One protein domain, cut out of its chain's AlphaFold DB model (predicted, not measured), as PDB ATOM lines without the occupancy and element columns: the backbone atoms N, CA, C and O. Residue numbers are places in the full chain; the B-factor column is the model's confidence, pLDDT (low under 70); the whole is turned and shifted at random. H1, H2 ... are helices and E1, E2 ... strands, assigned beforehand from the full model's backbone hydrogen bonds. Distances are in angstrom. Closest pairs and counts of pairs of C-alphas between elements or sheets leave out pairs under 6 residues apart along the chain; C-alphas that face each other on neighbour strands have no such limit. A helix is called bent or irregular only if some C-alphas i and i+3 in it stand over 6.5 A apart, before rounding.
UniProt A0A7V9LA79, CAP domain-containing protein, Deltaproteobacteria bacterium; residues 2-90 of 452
ATOM      1  N   ALA A   2      30.698 -11.693-105.602       90.44
ATOM      2  CA  ALA A   2      31.976 -10.958-105.543       90.44
ATOM      3  C   ALA A   2      31.893  -9.675-104.687       90.44
ATOM      4  O   ALA A   2      32.612  -9.569-103.703       90.44
ATOM      5  N   GLU A   3      30.914  -8.800-104.956       89.00
ATOM      6  CA  GLU A   3      30.670  -7.592-104.140       89.00
ATOM      7  C   GLU A   3      30.458  -7.917-102.646       89.00
ATOM      8  O   GLU A   3      30.904  -7.175-101.781       89.00
ATOM      9  N   LEU A   4      29.813  -9.048-102.319       89.06
ATOM     10  CA  LEU A   4      29.618  -9.473-100.926       89.06
ATOM     11  C   LEU A   4      30.936  -9.913-100.270       89.06
ATOM     12  O   LEU A   4      31.155  -9.620 -99.100       89.06
ATOM     13  N   ALA A   5      31.814 -10.596-101.009       90.12
ATOM     14  CA  ALA A   5      33.123 -11.019-100.512       90.12
ATOM     15  C   ALA A   5      34.036  -9.815-100.200       90.12
ATOM     16  O   ALA A   5      34.812  -9.848 -99.244       90.12
ATOM     17  N   GLU A   6      33.902  -8.720-100.949       89.88
ATOM     18  CA  GLU A   6      34.660  -7.483-100.720       89.88
ATOM     19  C   GLU A   6      34.265  -6.750 -99.432       89.88
ATOM     20  O   GLU A   6      35.092  -6.045 -98.855       89.88
ATOM     21  N   ILE A   7      33.025  -6.918 -98.965       86.00
ATOM     22  CA  ILE A   7      32.468  -6.118 -97.859       86.00
ATOM     23  C   ILE A   7      32.105  -6.931 -96.618       86.00
ATOM     24  O   ILE A   7      31.831  -6.345 -95.574       86.00
ATOM     25  N   VAL A   8      32.106  -8.265 -96.697       81.25
ATOM     26  CA  VAL A   8      31.804  -9.097 -95.529       81.25
ATOM     27  C   VAL A   8      32.837  -8.857 -94.410       81.25
ATOM     28  O   VAL A   8      34.036  -8.796 -94.703       81.25
ATOM     29  N   PRO A   9      32.420  -8.682 -93.146       76.00
ATOM     30  CA  PRO A   9      33.331  -8.559 -92.008       76.00
ATOM     31  C   PRO A   9      34.145  -9.840 -91.791       76.00
ATOM     32  O   PRO A   9      33.649 -10.929 -92.079       76.00
ATOM     33  N   GLU A  10      35.348  -9.730 -91.217       70.94
ATOM     34  CA  GLU A  10      36.192 -10.884 -90.831       70.94
ATOM     35  C   GLU A  10      35.486 -11.848 -89.871       70.94
ATOM     36  O   GLU A  10      35.688 -13.056 -89.930       70.94
ATOM     37  N   GLU A  11      34.557 -11.328 -89.069       67.31
ATOM     38  CA  GLU A  11      33.660 -12.116 -88.219       67.31
ATOM     39  C   GLU A  11      32.722 -13.042 -89.028       67.31
ATOM     40  O   GLU A  11      32.079 -13.917 -88.465       67.31
ATOM     41  N   GLY A  12      32.649 -12.894 -90.358       65.38
ATOM     42  CA  GLY A  12      31.982 -13.830 -91.268       65.38
ATOM     43  C   GLY A  12      30.476 -13.622 -91.436       65.38
ATOM     44  O   GLY A  12      29.800 -14.497 -91.977       65.38
ATOM     45  N   ILE A  13      29.937 -12.480 -91.005       69.69
ATOM     46  CA  ILE A  13      28.492 -12.225 -90.994       69.69
ATOM     47  C   ILE A  13      28.109 -11.226 -92.081       69.69
ATOM     48  O   ILE A  13      28.446 -10.046 -92.015       69.69
ATOM     49  N   ILE A  14      27.322 -11.670 -93.056       78.25
ATOM     50  CA  ILE A  14      26.685 -10.757 -94.005       78.25
ATOM     51  C   ILE A  14      25.352 -10.330 -93.404       78.25
ATOM     52  O   ILE A  14      24.484 -11.164 -93.161       78.25
ATOM     53  N   ALA A  15      25.180  -9.030 -93.181       80.25
ATOM     54  CA  ALA A  15      23.910  -8.501 -92.708       80.25
ATOM     55  C   ALA A  15      22.765  -8.872 -93.665       80.25
ATOM     56  O   ALA A  15      22.879  -8.724 -94.884       80.25
ATOM     57  N   TYR A  16      21.637  -9.307 -93.107       84.25
ATOM     58  CA  TYR A  16      20.470  -9.748 -93.874       84.25
ATOM     59  C   TYR A  16      19.987  -8.711 -94.902       84.25
ATOM     60  O   TYR A  16      19.738  -9.042 -96.060       84.25
ATOM     61  N   SER A  17      19.944  -7.433 -94.515       86.44
ATOM     62  CA  SER A  17      19.563  -6.322 -95.398       86.44
ATOM     63  C   SER A  17      20.459  -6.191 -96.634       86.44
ATOM     64  O   SER A  17      19.983  -5.794 -97.698       86.44
ATOM     65  N   LEU A  18      21.737  -6.559 -96.518       88.69
ATOM     66  CA  LEU A  18      22.696  -6.534 -97.615       88.69
ATOM     67  C   LEU A  18      22.487  -7.695 -98.592       88.69
ATOM     68  O   LEU A  18      22.545  -7.479 -99.804       88.69
ATOM     69  N   VAL A  19      22.201  -8.898 -98.084       88.88
ATOM     70  CA  VAL A  19      21.841 -10.056 -98.924       88.88
ATOM     71  C   VAL A  19      20.572  -9.748 -99.713       88.88
ATOM     72  O   VAL A  19      20.572  -9.850-100.940       88.88
ATOM     73  N   GLU A  20      19.529  -9.281 -99.027       90.25
ATOM     74  CA  GLU A  20      18.260  -8.890 -99.642       90.25
ATOM     75  C   GLU A  20      18.453  -7.825-100.721       90.25
ATOM     76  O   GLU A  20      17.982  -7.975-101.847       90.25
ATOM     77  N   PHE A  21      19.198  -6.760-100.420       91.75
ATOM     78  CA  PHE A  21      19.474  -5.714-101.398       91.75
ATOM     79  C   PHE A  21      20.205  -6.248-102.634       91.75
ATOM     80  O   PHE A  21      19.828  -5.917-103.762       91.75
ATOM     81  N   ALA A  22      21.215  -7.103-102.449       91.44
ATOM     82  CA  ALA A  22      21.946  -7.707-103.556       91.44
ATOM     83  C   ALA A  22      21.029  -8.563-104.444       91.44
ATOM     84  O   ALA A  22      21.106  -8.473-105.672       91.44
ATOM     85  N   MET A  23      20.130  -9.349-103.855       91.88
ATOM     86  CA  MET A  23      19.151 -10.146-104.600       91.88
ATOM     87  C   MET A  23      18.192  -9.266-105.400       91.88
ATOM     88  O   MET A  23      18.043  -9.441-106.611       91.88
ATOM     89  N   GLN A  24      17.616  -8.258-104.745       91.12
ATOM     90  CA  GLN A  24      16.650  -7.332-105.338       91.12
ATOM     91  C   GLN A  24      17.267  -6.529-106.490       91.12
ATOM     92  O   GLN A  24      16.658  -6.386-107.555       91.12
ATOM     93  N   ARG A  25      18.511  -6.054-106.329       91.06
ATOM     94  CA  ARG A  25      19.262  -5.350-107.381       91.06
ATOM     95  C   ARG A  25      19.433  -6.216-108.632       91.06
ATOM     96  O   ARG A  25      19.351  -5.689-109.742       91.06
ATOM     97  N   ASN A  26      19.610  -7.525-108.450       90.25
ATOM     98  CA  ASN A  26      19.797  -8.504-109.521       90.25
ATOM     99  C   ASN A  26      18.488  -9.150-110.015       90.25
ATOM    100  O   ASN A  26      18.535 -10.008-110.892       90.25
ATOM    101  N   GLY A  27      17.325  -8.735-109.499       90.38
ATOM    102  CA  GLY A  27      16.026  -9.268-109.923       90.38
ATOM    103  C   GLY A  27      15.790 -10.728-109.523       90.38
ATOM    104  O   GLY A  27      15.001 -11.410-110.170       90.38
ATOM    105  N   ILE A  28      16.481 -11.208-108.487       92.62
ATOM    106  CA  ILE A  28      16.229 -12.522-107.892       92.62
ATOM    107  C   ILE A  28      14.969 -12.396-107.042       92.62
ATOM    108  O   ILE A  28      14.894 -11.522-106.178       92.62
ATOM    109  N   ILE A  29      13.976 -13.231-107.335       94.94
ATOM    110  CA  ILE A  29      12.656 -13.160-106.700       94.94
ATOM    111  C   ILE A  29      12.490 -14.177-105.580       94.94
ATOM    112  O   ILE A  29      11.560 -14.067-104.792       94.94
ATOM    113  N   GLU A  30      13.341 -15.195-105.542       93.81
ATOM    114  CA  GLU A  30      13.320 -16.232-104.524       93.81
ATOM    115  C   GLU A  30      13.704 -15.664-103.140       93.81
ATOM    116  O   GLU A  30      14.369 -14.631-103.070       93.81
ATOM    117  N   PRO A  31      13.290 -16.299-102.027       91.00
ATOM    118  CA  PRO A  31      13.723 -15.901-100.686       91.00
ATOM    119  C   PRO A  31      15.233 -16.089-100.493       91.00
ATOM    120  O   PRO A  31      15.870 -16.821-101.254       91.00
ATOM    121  N   SER A  32      15.784 -15.454 -99.452       88.56
ATOM    122  CA  SER A  32      17.229 -15.371 -99.219       88.56
ATOM    123  C   SER A  32      17.933 -16.739 -99.306       88.56
ATOM    124  O   SER A  32      17.463 -17.708 -98.700       88.56
ATOM    125  N   PRO A  33      19.055 -16.844-100.045       89.56
ATOM    126  CA  PRO A  33      19.746 -18.105-100.273       89.56
ATOM    127  C   PRO A  33      20.432 -18.612 -99.010       89.56
ATOM    128  O   PRO A  33      20.747 -17.860 -98.084       89.56
ATOM    129  N   HIS A  34      20.786 -19.893 -99.027       85.19
ATOM    130  CA  HIS A  34      21.730 -20.421 -98.055       85.19
ATOM    131  C   HIS A  34      23.130 -19.891 -98.362       85.19
ATOM    132  O   HIS A  34      23.712 -20.190 -99.407       85.19
ATOM    133  N   MET A  35      23.662 -19.100 -97.433       85.44
ATOM    134  CA  MET A  35      24.997 -18.523 -97.530       85.44
ATOM    135  C   MET A  35      26.017 -19.425 -96.832       85.44
ATOM    136  O   MET A  35      25.828 -19.813 -95.679       85.44
ATOM    137  N   LEU A  36      27.115 -19.730 -97.517       84.62
ATOM    138  CA  LEU A  36      28.301 -20.360 -96.942       84.62
ATOM    139  C   LEU A  36      29.479 -19.406 -97.078       84.62
ATOM    140  O   LEU A  36      29.740 -18.880 -98.160       84.62
ATOM    141  N   LEU A  37      30.196 -19.214 -95.978       85.25
ATOM    142  CA  LEU A  37      31.369 -18.361 -95.915       85.25
ATOM    143  C   LEU A  37      32.537 -19.141 -95.342       85.25
ATOM    144  O   LEU A  37      32.387 -19.835 -94.331       85.25
ATOM    145  N   VAL A  38      33.689 -19.024 -95.993       87.56
ATOM    146  CA  VAL A  38      34.946 -19.597 -95.515       87.56
ATOM    147  C   VAL A  38      36.060 -18.587 -95.738       87.56
ATOM    148  O   VAL A  38      36.264 -18.112 -96.856       87.56
ATOM    149  N   TRP A  39      36.756 -18.266 -94.653       86.88
ATOM    150  CA  TRP A  39      37.979 -17.473 -94.660       86.88
ATOM    151  C   TRP A  39      39.191 -18.390 -94.795       86.88
ATOM    152  O   TRP A  39      39.208 -19.498 -94.253       86.88
ATOM    153  N   GLY A  40      40.204 -17.928 -95.513       89.19
ATOM    154  CA  GLY A  40      41.451 -18.659 -95.700       89.19
ATOM    155  C   GLY A  40      42.338 -18.005 -96.749       89.19
ATOM    156  O   GLY A  40      41.983 -16.971 -97.310       89.19
ATOM    157  N   ASP A  41      43.482 -18.622 -97.017       91.25
ATOM    158  CA  ASP A  41      44.350 -18.226 -98.123       91.25
ATOM    159  C   ASP A  41      43.637 -18.507 -99.457       91.25
ATOM    160  O   ASP A  41      43.317 -19.655 -99.781       91.25
ATOM    161  N   ILE A  42      43.332 -17.446-100.205       89.38
ATOM    162  CA  ILE A  42      42.658 -17.566-101.499       89.38
ATOM    163  C   ILE A  42      43.630 -17.913-102.635       89.38
ATOM    164  O   ILE A  42      43.185 -18.439-103.657       89.38
ATOM    165  N   ASP A  43      44.930 -17.665-102.449       86.19
ATOM    166  CA  ASP A  43      45.986 -18.031-103.396       86.19
ATOM    167  C   ASP A  43      46.324 -19.531-103.277       86.19
ATOM    168  O   ASP A  43      46.710 -20.168-104.262       86.19
ATOM    169  N   SER A  44      46.075 -20.122-102.099       88.19
ATOM    170  CA  SER A  44      46.182 -21.564-101.811       88.19
ATOM    171  C   SER A  44      44.851 -22.155-101.305       88.19
ATOM    172  O   SER A  44      44.709 -22.504-100.129       88.19
ATOM    173  N   PRO A  45      43.839 -22.327-102.179       86.88
ATOM    174  CA  PRO A  45      42.460 -22.560-101.754       86.88
ATOM    175  C   PRO A  45      42.171 -23.981-101.236       86.88
ATOM    176  O   PRO A  45      41.009 -24.293-100.971       86.88
ATOM    177  N   GLN A  46      43.162 -24.873-101.096       89.75
ATOM    178  CA  GLN A  46      42.919 -26.271-100.703       89.75
ATOM    179  C   GLN A  46      42.185 -26.364 -99.360       89.75
ATOM    180  O   GLN A  46      41.173 -27.052 -99.256       89.75
ATOM    181  N   THR A  47      42.626 -25.598 -98.361       86.44
ATOM    182  CA  THR A  47      41.988 -25.566 -97.037       86.44
ATOM    183  C   THR A  47      40.566 -25.002 -97.092       86.44
ATOM    184  O   THR A  47      39.687 -25.463 -96.364       86.44
ATOM    185  N   ILE A  48      40.306 -24.037 -97.981       87.56
ATOM    186  CA  ILE A  48      38.958 -23.493 -98.197       87.56
ATOM    187  C   ILE A  48      38.045 -24.572 -98.791       87.56
ATOM    188  O   ILE A  48      36.922 -24.769 -98.320       87.56
ATOM    189  N   VAL A  49      38.533 -25.306 -99.794       89.75
ATOM    190  CA  VAL A  49      37.793 -26.404-100.430       89.75
ATOM    191  C   VAL A  49      37.481 -27.508 -99.419       89.75
ATOM    192  O   VAL A  49      36.324 -27.908 -99.317       89.75
ATOM    193  N   GLU A  50      38.459 -27.940 -98.621       89.69
ATOM    194  CA  GLU A  50      38.282 -28.977 -97.592       89.69
ATOM    195  C   GLU A  50      37.183 -28.630 -96.576       89.69
ATOM    196  O   GLU A  50      36.415 -29.503 -96.166       89.69
ATOM    197  N   GLN A  51      37.056 -27.351 -96.208       85.19
ATOM    198  CA  GLN A  51      36.003 -26.876 -95.307       85.19
ATOM    199  C   GLN A  51      34.630 -26.772 -95.989       85.19
ATOM    200  O   GLN A  51      33.597 -27.007 -95.351       85.19
ATOM    201  N   LEU A  52      34.592 -26.409 -97.275       86.12
ATOM    202  CA  LEU A  52      33.349 -26.248 -98.030       86.12
ATOM    203  C   LEU A  52      32.736 -27.578 -98.460       86.12
ATOM    204  O   LEU A  52      31.514 -27.712 -98.415       86.12
ATOM    205  N   THR A  53      33.547 -28.559 -98.863       87.81
ATOM    206  CA  THR A  53      33.074 -29.832 -99.428       87.81
ATOM    207  C   THR A  53      32.008 -30.535 -98.575       87.81
ATOM    208  O   THR A  53      30.932 -30.809 -99.115       87.81
ATOM    209  N   PRO A  54      32.215 -30.811 -97.269       85.81
ATOM    210  CA  PRO A  54      31.209 -31.515 -96.473       85.81
ATOM    211  C   PRO A  54      29.932 -30.688 -96.272       85.81
ATOM    212  O   PRO A  54      28.836 -31.247 -96.258       85.81
ATOM    213  N   ARG A  55      30.051 -29.357 -96.168       84.19
ATOM    214  CA  ARG A  55      28.900 -28.453 -96.022       84.19
ATOM    215  C   ARG A  55      28.065 -28.440 -97.298       84.19
ATOM    216  O   ARG A  55      26.852 -28.615 -97.243       84.19
ATOM    217  N   LEU A  56      28.723 -28.295 -98.447       83.56
ATOM    218  CA  LEU A  56      28.079 -28.264 -99.755       83.56
ATOM    219  C   LEU A  56      27.387 -29.594-100.079       83.56
ATOM    220  O   LEU A  56      26.260 -29.583-100.566       83.56
ATOM    221  N   ALA A  57      28.013 -30.731 -99.758       84.31
ATOM    222  CA  ALA A  57      27.410 -32.049 -99.953       84.31
ATOM    223  C   ALA A  57      26.069 -32.192 -99.211       84.31
ATOM    224  O   ALA A  57      25.119 -32.729 -99.774       84.31
ATOM    225  N   GLY A  58      25.972 -31.661 -97.986       77.88
ATOM    226  CA  GLY A  58      24.722 -31.642 -97.223       77.88
ATOM    227  C   GLY A  58      23.612 -30.835 -97.904       77.88
ATOM    228  O   GLY A  58      22.488 -31.315 -98.004       77.88
ATOM    229  N   PHE A  59      23.930 -29.647 -98.426       76.00
ATOM    230  CA  PHE A  59      22.952 -28.784 -99.107       76.00
ATOM    231  C   PHE A  59      22.532 -29.282-100.490       76.00
ATOM    232  O   PHE A  59      21.425 -29.002-100.933       76.00
ATOM    233  N   LEU A  60      23.411 -29.990-101.198       81.62
ATOM    234  CA  LEU A  60      23.098 -30.520-102.526       81.62
ATOM    235  C   LEU A  60      22.372 -31.873-102.472       81.62
ATOM    236  O   LEU A  60      21.893 -32.340-103.504       81.62
ATOM    237  N   ALA A  61      22.279 -32.501-101.296       77.06
ATOM    238  CA  ALA A  61      21.755 -33.857-101.138       77.06
ATOM    239  C   ALA A  61      20.276 -34.010-101.534       77.06
ATOM    240  O   ALA A  61      19.875 -35.081-101.985       77.06
ATOM    241  N   ASP A  62      19.467 -32.960-101.378       69.94
ATOM    242  CA  ASP A  62      18.034 -32.981-101.694       69.94
ATOM    243  C   ASP A  62      17.713 -32.564-103.142       69.94
ATOM    244  O   ASP A  62      16.555 -32.619-103.562       69.94
ATOM    245  N   GLY A  63      18.730 -32.149-103.911       68.62
ATOM    246  CA  GLY A  63      18.583 -31.669-105.285       68.62
ATOM    247  C   GLY A  63      17.737 -30.398-105.427       68.62
ATOM    248  O   GLY A  63      17.347 -30.058-106.542       68.62
ATOM    249  N   ALA A  64      17.434 -29.691-104.332       72.38
ATOM    250  CA  ALA A  64      16.570 -28.511-104.349       72.38
ATOM    251  C   ALA A  64      17.291 -27.244-104.835       72.38
ATOM    252  O   ALA A  64      16.640 -26.259-105.189       72.38
ATOM    253  N   THR A  65      18.627 -27.259-104.864       77.25
ATOM    254  CA  THR A  65      19.439 -26.131-105.329       77.25
ATOM    255  C   THR A  65      19.359 -26.004-106.849       77.25
ATOM    256  O   THR A  65      19.815 -26.877-107.582       77.25
ATOM    257  N   ALA A  66      18.830 -24.877-107.325       76.06
ATOM    258  CA  ALA A  66      18.706 -24.566-108.747       76.06
ATOM    259  C   ALA A  66      19.842 -23.664-109.254       76.06
ATOM    260  O   ALA A  66      20.190 -23.703-110.433       76.06
ATOM    261  N   ARG A  67      20.405 -22.817-108.382       87.44
ATOM    262  CA  ARG A  67      21.441 -21.839-108.737       87.44
ATOM    263  C   ARG A  67      22.516 -21.769-107.653       87.44
ATOM    264  O   ARG A  67      22.221 -21.858-106.463       87.44
ATOM    265  N   LEU A  68      23.753 -21.554-108.090       89.31
ATOM    266  CA  LEU A  68      24.915 -21.319-107.240       89.31
ATOM    267  C   LEU A  68      25.579 -20.002-107.651       89.31
ATOM    268  O   LEU A  68      25.899 -19.806-108.822       89.31
ATOM    269  N   GLY A  69      25.807 -19.116-106.687       90.69
ATOM    270  CA  GLY A  69      26.651 -17.936-106.851       90.69
ATOM    271  C   GLY A  69      27.923 -18.076-106.028       90.69
ATOM    272  O   GLY A  69      27.843 -18.386-104.845       90.69
ATOM    273  N   ILE A  70      29.085 -17.804-106.620       92.19
ATOM    274  CA  ILE A  70      30.383 -17.830-105.929       92.19
ATOM    275  C   ILE A  70      31.041 -16.459-106.074       92.19
ATOM    276  O   ILE A  70      30.960 -15.823-107.125       92.19
ATOM    277  N   GLY A  71      31.650 -15.971-105.002       93.12
ATOM    278  CA  GLY A  71      32.510 -14.796-105.009       93.12
ATOM    279  C   GLY A  71      33.685 -15.021-104.078       93.12
ATOM    280  O   GLY A  71      33.517 -15.634-103.031       93.12
ATOM    281  N   ALA A  72      34.855 -14.535-104.463       92.94
ATOM    282  CA  ALA A  72      36.047 -14.566-103.635       92.94
ATOM    283  C   ALA A  72      36.693 -13.183-103.655       92.94
ATOM    284  O   ALA A  72      36.655 -12.513-104.689       92.94
ATOM    285  N   ALA A  73      37.261 -12.765-102.531       93.62
ATOM    286  CA  ALA A  73      38.013 -11.521-102.438       93.62
ATOM    287  C   ALA A  73      39.207 -11.706-101.504       93.62
ATOM    288  O   ALA A  73      39.045 -12.206-100.388       93.62
ATOM    289  N   GLN A  74      40.388 -11.275-101.951       92.88
ATOM    290  CA  GLN A  74      41.545 -11.111-101.076       92.88
ATOM    291  C   GLN A  74      41.274  -9.926-100.158       92.88
ATOM    292  O   GLN A  74      40.873  -8.861-100.630       92.88
ATOM    293  N   ARG A  75      41.470 -10.100 -98.855       91.00
ATOM    294  CA  ARG A  75      41.187  -9.050 -97.868       91.00
ATOM    295  C   ARG A  75      42.443  -8.564 -97.161       91.00
ATOM    296  O   ARG A  75      42.474  -7.406 -96.757       91.00
ATOM    297  N   LEU A  76      43.481  -9.397 -97.094       88.44
ATOM    298  CA  LEU A  76      44.771  -9.070 -96.496       88.44
ATOM    299  C   LEU A  76      45.926  -9.255 -97.499       88.44
ATOM    300  O   LEU A  76      45.832 -10.084 -98.409       88.44
ATOM    301  N   PRO A  77      47.042  -8.511 -97.353       87.75
ATOM    302  CA  PRO A  77      48.192  -8.610 -98.261       87.75
ATOM    303  C   PRO A  77      48.884  -9.981 -98.294       87.75
ATOM    304  O   PRO A  77      49.656 -10.238 -99.210       87.75
ATOM    305  N   ASP A  78      48.642 -10.836 -97.299       88.00
ATOM    306  CA  ASP A  78      49.262 -12.157 -97.136       88.00
ATOM    307  C   ASP A  78      48.539 -13.290 -97.889       88.00
ATOM    308  O   ASP A  78      48.855 -14.456 -97.680       88.00
ATOM    309  N   GLY A  79      47.571 -12.950 -98.745       85.06
ATOM    310  CA  GLY A  79      46.744 -13.913 -99.482       85.06
ATOM    311  C   GLY A  79      45.465 -14.306 -98.740       85.06
ATOM    312  O   GLY A  79      44.563 -14.901 -99.330       85.06
ATOM    313  N   THR A  80      45.309 -13.917 -97.468       90.12
ATOM    314  CA  THR A  80      44.082 -14.202 -96.720       90.12
ATOM    315  C   THR A  80      42.903 -13.440 -97.317       90.12
ATOM    316  O   THR A  80      42.926 -12.223 -97.536       90.12
ATOM    317  N   GLY A  81      41.825 -14.167 -97.556       91.50
ATOM    318  CA  GLY A  81      40.585 -13.643 -98.083       91.50
ATOM    319  C   GLY A  81      39.395 -14.482 -97.659       91.50
ATOM    320  O   GLY A  81      39.452 -15.287 -96.728       91.50
ATOM    321  N   VAL A  82      38.292 -14.267 -98.363       91.12
ATOM    322  CA  VAL A  82      37.012 -14.909 -98.078       91.12
ATOM    323  C   VAL A  82      36.379 -15.411 -99.360       91.12
ATOM    324  O   VAL A  82      36.379 -14.718-100.380       91.12
ATOM    325  N   VAL A  83      35.804 -16.609 -99.292       91.44
ATOM    326  CA  VAL A  83      34.942 -17.166-100.333       91.44
ATOM    327  C   VAL A  83      33.509 -17.204 -99.816       91.44
ATOM    328  O   VAL A  83      33.219 -17.770 -98.763       91.44
ATOM    329  N   VAL A  84      32.611 -16.594-100.586       91.00
ATOM    330  CA  VAL A  84      31.172 -16.516-100.339       91.00
ATOM    331  C   VAL A  84      30.447 -17.353-101.388       91.00
ATOM    332  O   VAL A  84      30.532 -17.069-102.585       91.00
ATOM    333  N   LEU A  85      29.694 -18.353-100.936       90.56
ATOM    334  CA  LEU A  85      28.802 -19.153-101.767       90.56
ATOM    335  C   LEU A  85      27.353 -18.865-101.378       90.56
ATOM    336  O   LEU A  85      27.020 -18.820-100.198       90.56
ATOM    337  N   ALA A  86      26.498 -18.702-102.380       90.88
ATOM    338  CA  ALA A  86      25.058 -18.554-102.235       90.88
ATOM    339  C   ALA A  86      24.370 -19.699-102.981       90.88
ATOM    340  O   ALA A  86      24.524 -19.824-104.198       90.88
ATOM    341  N   LEU A  87      23.629 -20.530-102.254       89.38
ATOM    342  CA  LEU A  87      22.882 -21.671-102.778       89.38
ATOM    343  C   LEU A  87      21.397 -21.313-102.791       89.38
ATOM    344  O   LEU A  87      20.797 -21.092-101.738       89.38
ATOM    345  N   GLN A  88      20.813 -21.235-103.984       90.12
ATOM    346  CA  GLN A  88      19.430 -20.813-104.179       90.12
ATOM    347  C   GLN A  88      18.617 -21.945-104.802       90.12
ATOM    348  O   GLN A  88      18.884 -22.378-105.927       90.12
ATOM    349  N   GLY A  89      17.589 -22.399-104.090       88.31
ATOM    350  CA  GLY A  89      16.512 -23.193-104.672       88.31
ATOM    351  C   GLY A  89      15.455 -22.304-105.322       88.31
ATOM    352  O   GLY A  89      15.319 -21.134-104.962       88.31
ATOM    353  N   SER A  90      14.701 -22.863-106.268       90.38
ATOM    354  CA  SER A  90      13.536 -22.201-106.861       90.38
ATOM    355  C   SER A  90      12.389 -23.200-106.980       90.38
ATOM    356  O   SER A  90      12.586 -24.332-107.414       90.38
TER     357      SER A  90
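AT A GLANCE: This is residues 2 to 90 of the 452 residues of the protein "CAP domain-containing protein" of Deltaproteobacteria bacterium (UniProt A0A7V9LA79). Picture a twisted slab of three antiparallel strands, with the long helix H3 running along one face and the short helix H1 over the other face. H2 is on H1's side of the domain, near H1 but off the sheet, and E3 runs through the middle of the slab between E1 and E2. The printed part has 89 residues, with three named helices and three named strands in the order H1 H2 E1 H3 E2 E3; the sheet's order is E1 - E3 - E2, and the class is mixed, helices and strands. The whole is compact, with a radius of gyration of the C-alphas of 13.2 A and spans of 38 by 28 by 18 A.

IN THESE COORDINATES: Find C-alpha 2 at (31.976, -10.958, -105.543), where H1 begins; it holds residues 2 to 7 and is 9.1 A long from first to last C-alpha. H2 follows at residues 16 to 25, 14.3 A long. From C-alpha 34 at (21.730, -20.421, -98.055), E1 runs 22.7 A through residues 34 to 41. H3, residues 46 to 60, covers 20.4 A; it is only just irregular, with C-alphas 51 and 54 at 6.8 A, and its line is a rough one. E2, residues 65 to 74, is 27.1 A long, and E3, residues 80 to 89, runs 30.1 A to C-alpha 89 at (16.512, -23.193, -104.672).

HOW THE PARTS SIT: Start with the sheet, where E3 is the inner strand and E1 and E2 are the edge strands. E1 and E3 are antiparallel at 162 degrees; look for N 36 and O 85 within hydrogen-bond range at 2.8 A. E2 and E3 form a hairpin, antiparallel at 167 degrees, with N 84 and O 71 at 2.8 A. H1 is on the sheet at a height of 6.6 A, over E2 and slantwise to the strands, at 47 degrees to E2 on the local plane; the closest C-alphas of H1 and E2 are those of Ala 2 and Gly 71, 3.9 A apart. On the opposite face, H3 has a height of 8.9 A over the sheet; it lies over E1 and E3 and along the strands, at 12 degrees to E3 on the local plane. The closest C-alphas of H3 and E1 are those of Ile 48 and Gly 40, 6.0 A apart. These are three layers, helices on both faces of a sheet. E1, H3 and E2 make a split strand-helix-strand unit, two strands running the same way with E3 between them, and its crossover is right-handed. H1 and H2 are near each other, with 5 pairs of C-alphas within 10 A, while H2 and H3 are apart. In H2 every O i to N i+4 pair is within hydrogen-bond range; in H1 it is 1 of 2 and in H3 9 of 11.

THE WHOLE: The C-alphas of Asp 62 and Pro 77 are the two farthest apart, at 38.9 A. The printed part has no cut, and no link is long. The mean pLDDT of the printed part is 86.3; look for values under 70 at residues 11 to 13 and 62 to 63.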